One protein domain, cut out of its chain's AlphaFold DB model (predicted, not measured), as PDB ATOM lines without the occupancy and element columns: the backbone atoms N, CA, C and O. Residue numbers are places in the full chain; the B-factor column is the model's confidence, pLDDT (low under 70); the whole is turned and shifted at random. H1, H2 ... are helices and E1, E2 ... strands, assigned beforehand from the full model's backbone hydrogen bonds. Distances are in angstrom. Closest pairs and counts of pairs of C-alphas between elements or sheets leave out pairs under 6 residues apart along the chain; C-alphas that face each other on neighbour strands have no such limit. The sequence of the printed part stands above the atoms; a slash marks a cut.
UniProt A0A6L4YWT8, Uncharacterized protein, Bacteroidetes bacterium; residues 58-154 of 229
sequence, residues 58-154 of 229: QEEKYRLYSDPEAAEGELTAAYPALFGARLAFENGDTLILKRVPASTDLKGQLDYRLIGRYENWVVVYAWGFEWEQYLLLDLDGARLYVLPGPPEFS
ATOM      1  N   GLN A  58     171.076 120.363 154.448       53.00
ATOM      2  CA  GLN A  58     169.621 120.207 154.491       53.00
ATOM      3  C   GLN A  58     169.193 119.390 153.269       53.00
ATOM      4  O   GLN A  58     168.839 119.962 152.238       53.00
ATOM      5  N   GLU A  59     169.260 118.056 153.393       53.34
ATOM      6  CA  GLU A  59     168.853 117.095 152.345       53.34
ATOM      7  C   GLU A  59     167.486 117.422 151.747       53.34
ATOM      8  O   GLU A  59     167.273 117.254 150.553       53.34
ATOM      9  N   GLU A  60     166.561 117.934 152.559       59.28
ATOM     10  CA  GLU A  60     165.180 118.158 152.133       59.28
ATOM     11  C   GLU A  60     165.037 119.233 151.046       59.28
ATOM     12  O   GLU A  60     164.091 119.188 150.259       59.28
ATOM     13  N   LYS A  61     165.963 120.200 150.978       69.50
ATOM     14  CA  LYS A  61     165.887 121.318 150.023       69.50
ATOM     15  C   LYS A  61     166.744 121.122 148.781       69.50
ATOM     16  O   LYS A  61     166.453 121.726 147.746       69.50
ATOM     17  N   TYR A  62     167.793 120.312 148.883       75.31
ATOM     18  CA  TYR A  62     168.695 120.026 147.778       75.31
ATOM     19  C   TYR A  62     168.362 118.679 147.149       75.31
ATOM     20  O   TYR A  62     168.481 117.632 147.777       75.31
ATOM     21  N   ARG A  63     167.992 118.689 145.871       81.38
ATOM     22  CA  ARG A  63     167.710 117.473 145.111       81.38
ATOM     23  C   ARG A  63     168.743 117.296 144.012       81.38
ATOM     24  O   ARG A  63     168.809 118.110 143.096       81.38
ATOM     25  N   LEU A  64     169.494 116.198 144.063       84.12
ATOM     26  CA  LEU A  64     170.312 115.751 142.937       84.12
ATOM     27  C   LEU A  64     169.423 115.204 141.817       84.12
ATOM     28  O   LEU A  64     168.449 114.487 142.064       84.12
ATOM     29  N   TYR A  65     169.781 115.514 140.575       81.88
ATOM     30  CA  TYR A  65     169.112 114.955 139.412       81.88
ATOM     31  C   TYR A  65     169.682 113.576 139.092       81.88
ATOM     32  O   TYR A  65     170.819 113.437 138.644       81.88
ATOM     33  N   SER A  66     168.869 112.541 139.309       79.81
ATOM     34  CA  SER A  66     169.194 111.164 138.917       79.81
ATOM     35  C   SER A  66     169.201 110.977 137.396       79.81
ATOM     36  O   SER A  66     169.950 110.149 136.890       79.81
ATOM     37  N   ASP A  67     168.386 111.761 136.685       81.06
ATOM     38  CA  ASP A  67     168.324 111.830 135.224       81.06
ATOM     39  C   ASP A  67     168.394 113.308 134.784       81.06
ATOM     40  O   ASP A  67     167.387 114.022 134.844       81.06
ATOM     41  N   PRO A  68     169.589 113.798 134.406       73.69
ATOM     42  CA  PRO A  68     169.781 115.179 133.975       73.69
ATOM     43  C   PRO A  68     168.986 115.564 132.721       73.69
ATOM     44  O   PRO A  68     168.587 116.719 132.611       73.69
ATOM     45  N   GLU A  69     168.739 114.629 131.795       72.50
ATOM     46  CA  GLU A  69     168.006 114.927 130.556       72.50
ATOM     47  C   GLU A  69     166.513 115.115 130.841       72.50
ATOM     48  O   GLU A  69     165.891 116.065 130.359       72.50
ATOM     49  N   ALA A  70     165.937 114.248 131.680       76.31
ATOM     50  CA  ALA A  70     164.560 114.412 132.138       76.31
ATOM     51  C   ALA A  70     164.380 115.717 132.933       76.31
ATOM     52  O   ALA A  70     163.395 116.433 132.734       76.31
ATOM     53  N   ALA A  71     165.349 116.057 133.789       82.25
ATOM     54  CA  ALA A  71     165.353 117.305 134.548       82.25
ATOM     55  C   ALA A  71     165.409 118.547 133.645       82.25
ATOM     56  O   ALA A  71     164.704 119.526 133.890       82.25
ATOM     57  N   GLU A  72     166.216 118.508 132.585       79.38
ATOM     58  CA  GLU A  72     166.284 119.584 131.598       79.38
ATOM     59  C   GLU A  72     164.953 119.757 130.860       79.38
ATOM     60  O   GLU A  72     164.494 120.887 130.680       79.38
ATOM     61  N   GLY A  73     164.297 118.655 130.483       78.25
ATOM     62  CA  GLY A  73     162.966 118.689 129.876       78.25
ATOM     63  C   GLY A  73     161.912 119.316 130.795       78.25
ATOM     64  O   GLY A  73     161.142 120.171 130.354       78.25
ATOM     65  N   GLU A  74     161.911 118.946 132.080       85.44
ATOM     66  CA  GLU A  74     161.022 119.521 133.101       85.44
ATOM     67  C   GLU A  74     161.249 121.032 133.255       85.44
ATOM     68  O   GLU A  74     160.302 121.819 133.193       85.44
ATOM     69  N   LEU A  75     162.506 121.455 133.409       84.25
ATOM     70  CA  LEU A  75     162.853 122.864 133.581       84.25
ATOM     71  C   LEU A  75     162.598 123.690 132.321       84.25
ATOM     72  O   LEU A  75     162.133 124.820 132.428       84.25
ATOM     73  N   THR A  76     162.828 123.130 131.133       81.31
ATOM     74  CA  THR A  76     162.508 123.794 129.862       81.31
ATOM     75  C   THR A  76     161.005 124.025 129.728       81.31
ATOM     76  O   THR A  76     160.581 125.090 129.285       81.31
ATOM     77  N   ALA A  77     160.184 123.056 130.144       82.44
ATOM     78  CA  ALA A  77     158.732 123.201 130.134       82.44
ATOM     79  C   ALA A  77     158.239 124.225 131.170       82.44
ATOM     80  O   ALA A  77     157.321 124.992 130.882       82.44
ATOM     81  N   ALA A  78     158.845 124.251 132.360       85.19
ATOM     82  CA  ALA A  78     158.464 125.154 133.445       85.19
ATOM     83  C   ALA A  78     158.972 126.596 133.249       85.19
ATOM     84  O   ALA A  78     158.278 127.545 133.607       85.19
ATOM     85  N   TYR A  79     160.153 126.766 132.648       83.06
ATOM     86  CA  TYR A  79     160.839 128.051 132.470       83.06
ATOM     87  C   TYR A  79     161.267 128.280 131.009       83.06
ATOM     88  O   TYR A  79     162.442 128.538 130.730       83.06
ATOM     89  N   PRO A  80     160.333 128.251 130.042       76.19
ATOM     90  CA  PRO A  80     160.660 128.283 128.613       76.19
ATOM     91  C   PRO A  80     161.375 129.569 128.167       76.19
ATOM     92  O   PRO A  80     162.017 129.587 127.123       76.19
ATOM     93  N   ALA A  81     161.282 130.652 128.944       72.56
ATOM     94  CA  ALA A  81     161.997 131.898 128.668       72.56
ATOM     95  C   ALA A  81     163.505 131.825 128.984       72.56
ATOM     96  O   ALA A  81     164.271 132.605 128.425       72.56
ATOM     97  N   LEU A  82     163.931 130.914 129.866       71.12
ATOM     98  CA  LEU A  82     165.340 130.721 130.230       71.12
ATOM     99  C   LEU A  82     166.025 129.715 129.307       71.12
ATOM    100  O   LEU A  82     167.141 129.939 128.841       71.12
ATOM    101  N   PHE A  83     165.338 128.610 129.025       67.19
ATOM    102  CA  PHE A  83     165.866 127.503 128.237       67.19
ATOM    103  C   PHE A  83     165.594 127.762 126.747       67.19
ATOM    104  O   PHE A  83     164.469 127.639 126.272       67.19
ATOM    105  N   GLY A  84     166.634 128.183 126.017       52.69
ATOM    106  CA  GLY A  84     166.556 128.649 124.623       52.69
ATOM    107  C   GLY A  84     166.933 130.124 124.420       52.69
ATOM    108  O   GLY A  84     167.103 130.557 123.277       52.69
ATOM    109  N   ALA A  85     167.117 130.885 125.505       49.44
ATOM    110  CA  ALA A  85     167.617 132.255 125.475       49.44
ATOM    111  C   ALA A  85     169.150 132.328 125.621       49.44
ATOM    112  O   ALA A  85     169.823 131.403 126.075       49.44
ATOM    113  N   ARG A  86     169.704 133.476 125.222       47.28
ATOM    114  CA  ARG A  86     171.063 133.910 125.562       47.28
ATOM    115  C   ARG A  86     171.067 134.330 127.039       47.28
ATOM    116  O   ARG A  86     170.543 135.393 127.354       47.28
ATOM    117  N   LEU A  87     171.620 133.507 127.923       49.12
ATOM    118  CA  LEU A  87     171.885 133.852 129.318       49.12
ATOM    119  C   LEU A  87     173.205 134.622 129.401       49.12
ATOM    120  O   LEU A  87     174.261 134.102 129.064       49.12
ATOM    121  N   ALA A  88     173.162 135.881 129.814       39.59
ATOM    122  CA  ALA A  88     174.380 136.666 129.971       39.59
ATOM    123  C   ALA A  88     175.127 136.245 131.248       39.59
ATOM    124  O   ALA A  88     174.534 136.187 132.325       39.59
ATOM    125  N   PHE A  89     176.427 135.988 131.125       46.12
ATOM    126  CA  PHE A  89     177.358 136.142 132.233       46.12
ATOM    127  C   PHE A  89     177.569 137.642 132.465       46.12
ATOM    128  O   PHE A  89     177.614 138.443 131.529       46.12
ATOM    129  N   GLU A  90     177.727 138.058 133.715       41.16
ATOM    130  CA  GLU A  90     177.874 139.485 134.017       41.16
ATOM    131  C   GLU A  90     179.285 140.030 133.715       41.16
ATOM    132  O   GLU A  90     179.485 141.240 133.634       41.16
ATOM    133  N   ASN A  91     180.267 139.159 133.443       41.03
ATOM    134  CA  ASN A  91     181.578 139.562 132.910       41.03
ATOM    135  C   ASN A  91     181.512 140.042 131.438       41.03
ATOM    136  O   ASN A  91     182.539 140.417 130.875       41.03
ATOM    137  N   GLY A  92     180.319 140.043 130.830       39.25
ATOM    138  CA  GLY A  92     180.077 140.427 129.441       39.25
ATOM    139  C   GLY A  92     180.012 139.246 128.473       39.25
ATOM    140  O   GLY A  92     179.616 139.439 127.322       39.25
ATOM    141  N   ASP A  93     180.337 138.033 128.924       45.31
ATOM    142  CA  ASP A  93     180.145 136.824 128.133       45.31
ATOM    143  C   ASP A  93     178.661 136.441 128.115       45.31
ATOM    144  O   ASP A  93     177.864 136.847 128.952       45.31
ATOM    145  N   THR A  94     178.223 135.669 127.129       45.69
ATOM    146  CA  THR A  94     176.830 135.211 127.058       45.69
ATOM    147  C   THR A  94     176.817 133.714 126.821       45.69
ATOM    148  O   THR A  94     177.229 133.255 125.758       45.69
ATOM    149  N   LEU A  95     176.335 132.952 127.799       52.59
ATOM    150  CA  LEU A  95     176.032 131.539 127.643       52.59
ATOM    151  C   LEU A  95     174.734 131.389 126.854       52.59
ATOM    152  O   LEU A  95     173.705 131.959 127.196       52.59
ATOM    153  N   ILE A  96     174.733 130.568 125.816       50.03
ATOM    154  CA  ILE A  96     173.473 130.068 125.265       50.03
ATOM    155  C   ILE A  96     173.295 128.673 125.837       50.03
ATOM    156  O   ILE A  96     174.029 127.771 125.443       50.03
ATOM    157  N   LEU A  97     172.320 128.479 126.730       51.72
ATOM    158  CA  LEU A  97     171.867 127.127 127.054       51.72
ATOM    159  C   LEU A  97     171.087 126.613 125.845       51.72
ATOM    160  O   LEU A  97     169.885 126.836 125.699       51.72
ATOM    161  N   LYS A  98     171.810 126.005 124.910       44.88
ATOM    162  CA  LYS A  98     171.246 125.318 123.760       44.88
ATOM    163  C   LYS A  98     171.847 123.927 123.731       44.88
ATOM    164  O   LYS A  98     173.065 123.794 123.734       44.88
ATOM    165  N   ARG A  99     171.003 122.904 123.618       43.16
ATOM    166  CA  ARG A  99     171.427 121.570 123.187       43.16
ATOM    167  C   ARG A  99     171.968 121.706 121.762       43.16
ATOM    168  O   ARG A  99     171.193 121.744 120.804       43.16
ATOM    169  N   VAL A 100     173.272 121.920 121.605       40.50
ATOM    170  CA  VAL A 100     173.885 122.014 120.279       40.50
ATOM    171  C   VAL A 100     174.071 120.586 119.764       40.50
ATOM    172  O   VAL A 100     174.670 119.768 120.458       40.50
ATOM    173  N   PRO A 101     173.523 120.228 118.587       37.12
ATOM    174  CA  PRO A 101     173.842 118.955 117.960       37.12
ATOM    175  C   PRO A 101     175.349 118.902 117.723       37.12
ATOM    176  O   PRO A 101     175.920 119.867 117.219       37.12
ATOM    177  N   ALA A 102     175.982 117.791 118.093       40.25
ATOM    178  CA  ALA A 102     177.409 117.591 117.896       40.25
ATOM    179  C   ALA A 102     177.837 117.939 116.451       40.25
ATOM    180  O   ALA A 102     177.206 117.500 115.488       40.25
ATOM    181  N   SER A 103     178.958 118.662 116.338       38.72
ATOM    182  CA  SER A 103     179.618 119.205 115.131       38.72
ATOM    183  C   SER A 103     179.121 120.590 114.675       38.72
ATOM    184  O   SER A 103     177.929 120.861 114.642       38.72
ATOM    185  N   THR A 104     179.975 121.552 114.330       42.12
ATOM    186  CA  THR A 104     181.399 121.512 113.968       42.12
ATOM    187  C   THR A 104     181.979 122.895 114.281       42.12
ATOM    188  O   THR A 104     181.385 123.897 113.895       42.12
ATOM    189  N   ASP A 105     183.136 122.929 114.947       48.84
ATOM    190  CA  ASP A 105     184.023 124.097 115.114       48.84
ATOM    191  C   ASP A 105     183.540 125.235 116.046       48.84
ATOM    192  O   ASP A 105     182.948 126.221 115.609       48.84
ATOM    193  N   LEU A 106     183.761 125.107 117.366       45.19
ATOM    194  CA  LEU A 106     183.159 126.011 118.360       45.19
ATOM    195  C   LEU A 106     184.100 126.363 119.524       45.19
ATOM    196  O   LEU A 106     183.951 125.886 120.648       45.19
ATOM    197  N   LYS A 107     185.038 127.284 119.284       42.47
ATOM    198  CA  LYS A 107     185.593 128.101 120.377       42.47
ATOM    199  C   LYS A 107     184.443 128.906 121.001       42.47
ATOM    200  O   LYS A 107     183.830 129.712 120.304       42.47
ATOM    201  N   GLY A 108     184.145 128.682 122.281       49.16
ATOM    202  CA  GLY A 108     183.109 129.415 123.025       49.16
ATOM    203  C   GLY A 108     181.768 128.694 123.211       49.16
ATOM    204  O   GLY A 108     180.807 129.333 123.630       49.16
ATOM    205  N   GLN A 109     181.677 127.391 122.917       53.50
ATOM    206  CA  GLN A 109     180.562 126.568 123.397       53.50
ATOM    207  C   GLN A 109     181.002 125.682 124.556       53.50
ATOM    208  O   GLN A 109     182.101 125.131 124.546       53.50
ATOM    209  N   LEU A 110     180.126 125.591 125.551       60.44
ATOM    210  CA  LEU A 110     180.300 124.789 126.748       60.44
ATOM    211  C   LEU A 110     179.209 123.725 126.741       60.44
ATOM    212  O   LEU A 110     178.023 124.054 126.660       60.44
ATOM    213  N   ASP A 111     179.619 122.466 126.814       67.19
ATOM    214  CA  ASP A 111     178.714 121.395 127.193       67.19
ATOM    215  C   ASP A 111     178.303 121.610 128.653       67.19
ATOM    216  O   ASP A 111     179.055 122.171 129.455       67.19
ATOM    217  N   TYR A 112     177.101 121.176 129.017       76.19
ATOM    218  CA  TYR A 112     176.647 121.265 130.397       76.19
ATOM    219  C   TYR A 112     175.835 120.056 130.828       76.19
ATOM    220  O   TYR A 112     175.285 119.301 130.029       76.19
ATOM    221  N   ARG A 113     175.741 119.901 132.145       78.75
ATOM    222  CA  ARG A 113     174.918 118.916 132.824       78.75
ATOM    223  C   ARG A 113     174.273 119.558 134.039       78.75
ATOM    224  O   ARG A 113     174.950 120.167 134.866       78.75
ATOM    225  N   LEU A 114     172.969 119.357 134.189       84.00
ATOM    226  CA  LEU A 114     172.268 119.708 135.420       84.00
ATOM    227  C   LEU A 114     172.640 118.706 136.516       84.00
ATOM    228  O   LEU A 114     172.494 117.496 136.333       84.00
ATOM    229  N   ILE A 115     173.135 119.201 137.648       85.94
ATOM    230  CA  ILE A 115     173.573 118.357 138.770       85.94
ATOM    231  C   ILE A 115     172.454 118.209 139.791       85.94
ATOM    232  O   ILE A 115     172.188 117.118 140.294       85.94
ATOM    233  N   GLY A 116     171.787 119.315 140.096       87.12
ATOM    234  CA  GLY A 116     170.762 119.344 141.118       87.12
ATOM    235  C   GLY A 116     170.062 120.684 141.198       87.12
ATOM    236  O   GLY A 116     170.334 121.607 140.428       87.12
ATOM    237  N   ARG A 117     169.146 120.773 142.154       86.81
ATOM    238  CA  ARG A 117     168.318 121.945 142.401       86.81
ATOM    239  C   ARG A 117     168.218 122.215 143.891       86.81
ATOM    240  O   ARG A 117     168.026 121.288 144.673       86.81
ATOM    241  N   TYR A 118     168.312 123.486 144.251       86.12
ATOM    242  CA  TYR A 118     168.036 124.006 145.582       86.12
ATOM    243  C   TYR A 118     166.955 125.079 145.458       86.12
ATOM    244  O   TYR A 118     167.225 126.166 144.958       86.12
ATOM    245  N   GLU A 119     165.719 124.787 145.862       86.31
ATOM    246  CA  GLU A 119     164.587 125.720 145.700       86.31
ATOM    247  C   GLU A 119     164.449 126.243 144.248       86.31
ATOM    248  O   GLU A 119     164.196 125.450 143.342       86.31
ATOM    249  N   ASN A 120     164.615 127.545 143.988       88.06
ATOM    250  CA  ASN A 120     164.566 128.144 142.643       88.06
ATOM    251  C   ASN A 120     165.942 128.252 141.965       88.06
ATOM    252  O   ASN A 120     166.097 128.955 140.970       88.06
ATOM    253  N   TRP A 121     166.936 127.530 142.478       89.81
ATOM    254  CA  TRP A 121     168.305 127.551 141.985       89.81
ATOM    255  C   TRP A 121     168.684 126.218 141.365       89.81
ATOM    256  O   TRP A 121     168.447 125.165 141.956       89.81
ATOM    257  N   VAL A 122     169.312 126.254 140.194       90.19
ATOM    258  CA  VAL A 122     169.804 125.054 139.511       90.19
ATOM    259  C   VAL A 122     171.322 125.061 139.509       90.19
ATOM    260  O   VAL A 122     171.950 126.041 139.114       90.19
ATOM    261  N   VAL A 123     171.909 123.948 139.941       89.56
ATOM    262  CA  VAL A 123     173.348 123.713 139.850       89.56
ATOM    263  C   VAL A 123     173.650 123.089 138.498       89.56
ATOM    264  O   VAL A 123     173.116 122.030 138.152       89.56
ATOM    265  N   VAL A 124     174.548 123.725 137.757       87.44
ATOM    266  CA  VAL A 124     174.995 123.287 136.438       87.44
ATOM    267  C   VAL A 124     176.493 123.017 136.502       87.44
ATOM    268  O   VAL A 124     177.259 123.856 136.961       87.44
ATOM    269  N   TYR A 125     176.917 121.847 136.045       84.12
ATOM    270  CA  TYR A 125     178.311 121.600 135.694       84.12
ATOM    271  C   TYR A 125     178.472 121.919 134.219       84.12
ATOM    272  O   TYR A 125     177.712 121.383 133.413       84.12
ATOM    273  N   ALA A 126     179.421 122.769 133.859       80.06
ATOM    274  CA  ALA A 126     179.682 123.105 132.470       80.06
ATOM    275  C   ALA A 126     181.165 122.906 132.143       80.06
ATOM    276  O   ALA A 126     182.038 123.234 132.947       80.06
ATOM    277  N   TRP A 127     181.439 122.336 130.970       75.19
ATOM    278  CA  TRP A 127     182.783 122.003 130.509       75.19
ATOM    279  C   TRP A 127     182.972 122.325 129.023       75.19
ATOM    280  O   TRP A 127     182.026 122.351 128.241       75.19
ATOM    281  N   GLY A 128     184.210 122.576 128.614       68.75
ATOM    282  CA  GLY A 128     184.579 122.873 127.234       68.75
ATOM    283  C   GLY A 128     186.091 122.879 127.038       68.75
ATOM    284  O   GLY A 128     186.839 122.352 127.859       68.75
ATOM    285  N   PHE A 129     186.560 123.467 125.934       56.41
ATOM    286  CA  PHE A 129     187.996 123.555 125.648       56.41
ATOM    287  C   PHE A 129     188.702 124.394 126.727       56.41
ATOM    288  O   PHE A 129     188.572 125.617 126.732       56.41
ATOM    289  N   GLU A 130     189.420 123.714 127.631       61.19
ATOM    290  CA  GLU A 130     190.188 124.284 128.756       61.19
ATOM    291  C   GLU A 130     189.348 124.991 129.832       61.19
ATOM    292  O   GLU A 130     189.857 125.808 130.598       61.19
ATOM    293  N   TRP A 131     188.057 124.669 129.915       65.50
ATOM    294  CA  TRP A 131     187.150 125.307 130.862       65.50
ATOM    295  C   TRP A 131     186.280 124.257 131.542       65.50
ATOM    296  O   TRP A 131     185.552 123.540 130.867       65.50
ATOM    297  N   GLU A 132     186.344 124.175 132.868       74.12
ATOM    298  CA  GLU A 132     185.448 123.371 133.703       74.12
ATOM    299  C   GLU A 132     185.006 124.242 134.872       74.12
ATOM    300  O   GLU A 132     185.844 124.727 135.634       74.12
ATOM    301  N   GLN A 133     183.702 124.484 135.000       82.56
ATOM    302  CA  GLN A 133     183.165 125.316 136.072       82.56
ATOM    303  C   GLN A 133     181.822 124.804 136.571       82.56
ATOM    304  O   GLN A 133     181.034 124.182 135.852       82.56
ATOM    305  N   TYR A 134     181.553 125.124 137.831       87.50
ATOM    306  CA  TYR A 134     180.227 125.002 138.401       87.50
ATOM    307  C   TYR A 134     179.520 126.337 138.249       87.50
ATOM    308  O   TYR A 134     180.102 127.402 138.444       87.50
ATOM    309  N   LEU A 135     178.249 126.275 137.894       87.31
ATOM    310  CA  LEU A 135     177.402 127.435 137.731       87.31
ATOM    311  C   LEU A 135     176.164 127.270 138.596       87.31
ATOM    312  O   LEU A 135     175.654 126.163 138.794       87.31
ATOM    313  N   LEU A 136     175.661 128.397 139.069       89.25
ATOM    314  CA  LEU A 136     174.401 128.473 139.775       89.25
ATOM    315  C   LEU A 136     173.446 129.371 138.991       89.25
ATOM    316  O   LEU A 136     173.730 130.548 138.779       89.25
ATOM    317  N   LEU A 137     172.326 128.807 138.551       87.31
ATOM    318  CA  LEU A 137     171.295 129.498 137.785       87.31
ATOM    319  C   LEU A 137     170.118 129.870 138.691       87.31
ATOM    320  O   LEU A 137     169.493 128.987 139.275       87.31
ATOM    321  N   ASP A 138     169.799 131.160 138.760       87.62
ATOM    322  CA  ASP A 138     168.584 131.702 139.375       87.62
ATOM    323  C   ASP A 138     167.417 131.618 138.383       87.62
ATOM    324  O   ASP A 138     167.396 132.344 137.382       87.62
ATOM    325  N   LEU A 139     166.439 130.753 138.661       85.44
ATOM    326  CA  LEU A 139     165.264 130.580 137.804       85.44
ATOM    327  C   LEU A 139     164.298 131.778 137.856       85.44
ATOM    328  O   LEU A 139     163.551 131.992 136.904       85.44
ATOM    329  N   ASP A 140     164.318 132.579 138.924       84.06
ATOM    330  CA  ASP A 140     163.440 133.749 139.059       84.06
ATOM    331  C   ASP A 140     164.065 134.999 138.427       84.06
ATOM    332  O   ASP A 140     163.373 135.841 137.853       84.06
ATOM    333  N   GLY A 141     165.384 135.143 138.570       73.31
ATOM    334  CA  GLY A 141     166.134 136.327 138.150       73.31
ATOM    335  C   GLY A 141     166.801 136.221 136.781       73.31
ATOM    336  O   GLY A 141     167.328 137.228 136.305       73.31
ATOM    337  N   ALA A 142     166.814 135.032 136.167       74.50
ATOM    338  CA  ALA A 142     167.583 134.733 134.955       74.50
ATOM    339  C   ALA A 142     169.084 135.059 135.095       74.50
ATOM    340  O   ALA A 142     169.732 135.473 134.132       74.50
ATOM    341  N   ARG A 143     169.631 134.918 136.310       76.25
ATOM    342  CA  ARG A 143     171.031 135.233 136.625       76.25
ATOM    343  C   ARG A 143     171.856 133.969 136.724       76.25
ATOM    344  O   ARG A 143     171.391 132.964 137.255       76.25
ATOM    345  N   LEU A 144     173.095 134.054 136.262       79.88
ATOM    346  CA  LEU A 144     174.055 132.970 136.335       79.88
ATOM    347  C   LEU A 144     175.254 133.419 137.165       79.88
ATOM    348  O   LEU A 144     175.841 134.466 136.897       79.88
ATOM    349  N   TYR A 145     175.617 132.609 138.147       84.25
ATOM    350  CA  TYR A 145     176.770 132.841 139.004       84.25
ATOM    351  C   TYR A 145     177.809 131.763 138.746       84.25
ATOM    352  O   TYR A 145     177.470 130.592 138.567       84.25
ATOM    353  N   VAL A 146     179.072 132.167 138.733       84.19
ATOM    354  CA  VAL A 146     180.209 131.276 138.520       84.19
ATOM    355  C   VAL A 146     180.763 130.837 139.864       84.19
ATOM    356  O   VAL A 146     180.990 131.664 140.743       84.19
ATOM    357  N   LEU A 147     181.014 129.540 140.006       87.38
ATOM    358  CA  LEU A 147     181.670 128.959 141.163       87.38
ATOM    359  C   LEU A 147     182.996 128.311 140.728       87.38
ATOM    360  O   LEU A 147     183.007 127.476 139.820       87.38
ATOM    361  N   PRO A 148     184.117 128.653 141.386       85.56
ATOM    362  CA  PRO A 148     185.442 128.134 141.042       85.56
ATOM    363  C   PRO A 148     185.641 126.651 141.398       85.56
ATOM    364  O   PRO A 148     186.664 126.071 141.047       85.56
ATOM    365  N   GLY A 149     184.675 126.029 142.073       86.31
ATOM    366  CA  GLY A 149     184.646 124.599 142.362       86.31
ATOM    367  C   GLY A 149     183.240 124.133 142.742       86.31
ATOM    368  O   GLY A 149     182.300 124.932 142.669       86.31
ATOM    369  N   PRO A 150     183.080 122.852 143.129       85.56
ATOM    370  CA  PRO A 150     181.781 122.282 143.470       85.56
ATOM    371  C   PRO A 150     181.043 123.124 144.522       85.56
ATOM    372  O   PRO A 150     181.671 123.553 145.494       85.56
ATOM    373  N   PRO A 151     179.731 123.371 144.355       87.75
ATOM    374  CA  PRO A 151     178.970 124.158 145.308       87.75
ATOM    375  C   PRO A 151     178.785 123.418 146.628       87.75
ATOM    376  O   PRO A 151     178.411 122.245 146.661       87.75
ATOM    377  N   GLU A 152     178.910 124.164 147.713       86.00
ATOM    378  CA  GLU A 152     178.494 123.774 149.050       86.00
ATOM    379  C   GLU A 152     177.427 124.754 149.552       86.00
ATOM    380  O   GLU A 152     177.550 125.970 149.396       86.00
ATOM    381  N   PHE A 153     176.353 124.224 150.140       79.50
ATOM    382  CA  PHE A 153     175.204 125.008 150.590       79.50
ATOM    383  C   PHE A 153     175.204 125.163 152.108       79.50
ATOM    384  O   PHE A 153     175.375 124.194 152.849       79.50
ATOM    385  N   SER A 154     174.941 126.383 152.577       75.12
ATOM    386  CA  SER A 154     174.801 126.670 154.001       75.12
ATOM    387  C   SER A 154     173.459 126.170 154.503       75.12
ATOM    388  O   SER A 154     172.411 126.525 153.963       75.12
TER     389      SER A 154
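Overview. This is residues 58 to 154 of the 229 residues of an uncharacterized protein of Bacteroidetes bacterium (UniProt A0A6L4YWT8). A strongly twisted sheet of five strands forms the body, with the helix H1 crossing one face over E4 and E5. A small separate hairpin, E2 and E3, comes near the sheet's edge strand E7, and a long loop, residues 97 to 110, leads from it back to the sheet. The printed part has 97 residues, with one named helix and seven named strands in the order E1 H1 E2 E3 E4 E5 E6 E7; the large sheet runs E1 - E4 - E5 - E6 - E7, all antiparallel, and the class is mixed. It is compact, with a radius of gyration of the C-alphas of 13.2 A and spans of 42 by 29 by 25 A.

Arrangement. E4, residues 111 to 118, E5, residues 121 to 128, E6, residues 131 to 138, and E7, residues 143 to 147, form a meander, each strand the antiparallel neighbour of the one before. N 113 and O 125 are 2.8 A apart, N 124 and O 135 2.9 A, and N 136 and O 145 2.9 A, within hydrogen-bond range. E1, residues 62 to 64, is the edge strand beside E4, with N 63 and O 117 at 2.9 A. H1, residues 68 to 78, is on the sheet at a height of 10.4 A, across the strands at 65 degrees to E4 on the local plane; their closest C-alphas, Pro 68 and Leu 114, are 5.4 A apart. Every O i to N i+4 pair in H1 is within hydrogen-bond range. E2, residues 86 to 88, and E3, residues 94 to 96, are an antiparallel hairpin, with N 87 and O 95 at 2.7 A. The closest C-alphas of E2 and E7, Ala 88 and Leu 144, are 7.4 A apart; E3 and E7 are apart.

Along the chain. E5 is 22.5 A long, E4 and E6 21.4 A each, H1 15.1 A and E7 13.2 A. E1 begins at C-alpha 62, (168.695, 120.026, 147.778), and E7 ends at C-alpha 147, (181.670, 128.959, 141.163).

Size, cuts and confidence. The C-alphas of Gln 58 and Thr 104, the two farthest apart, are 42.2 A apart. The printed part has no cut; the link E3 to E4 is long. Residues 58 to 61, 83 to 111 and 128 to 131 have pLDDT under 70.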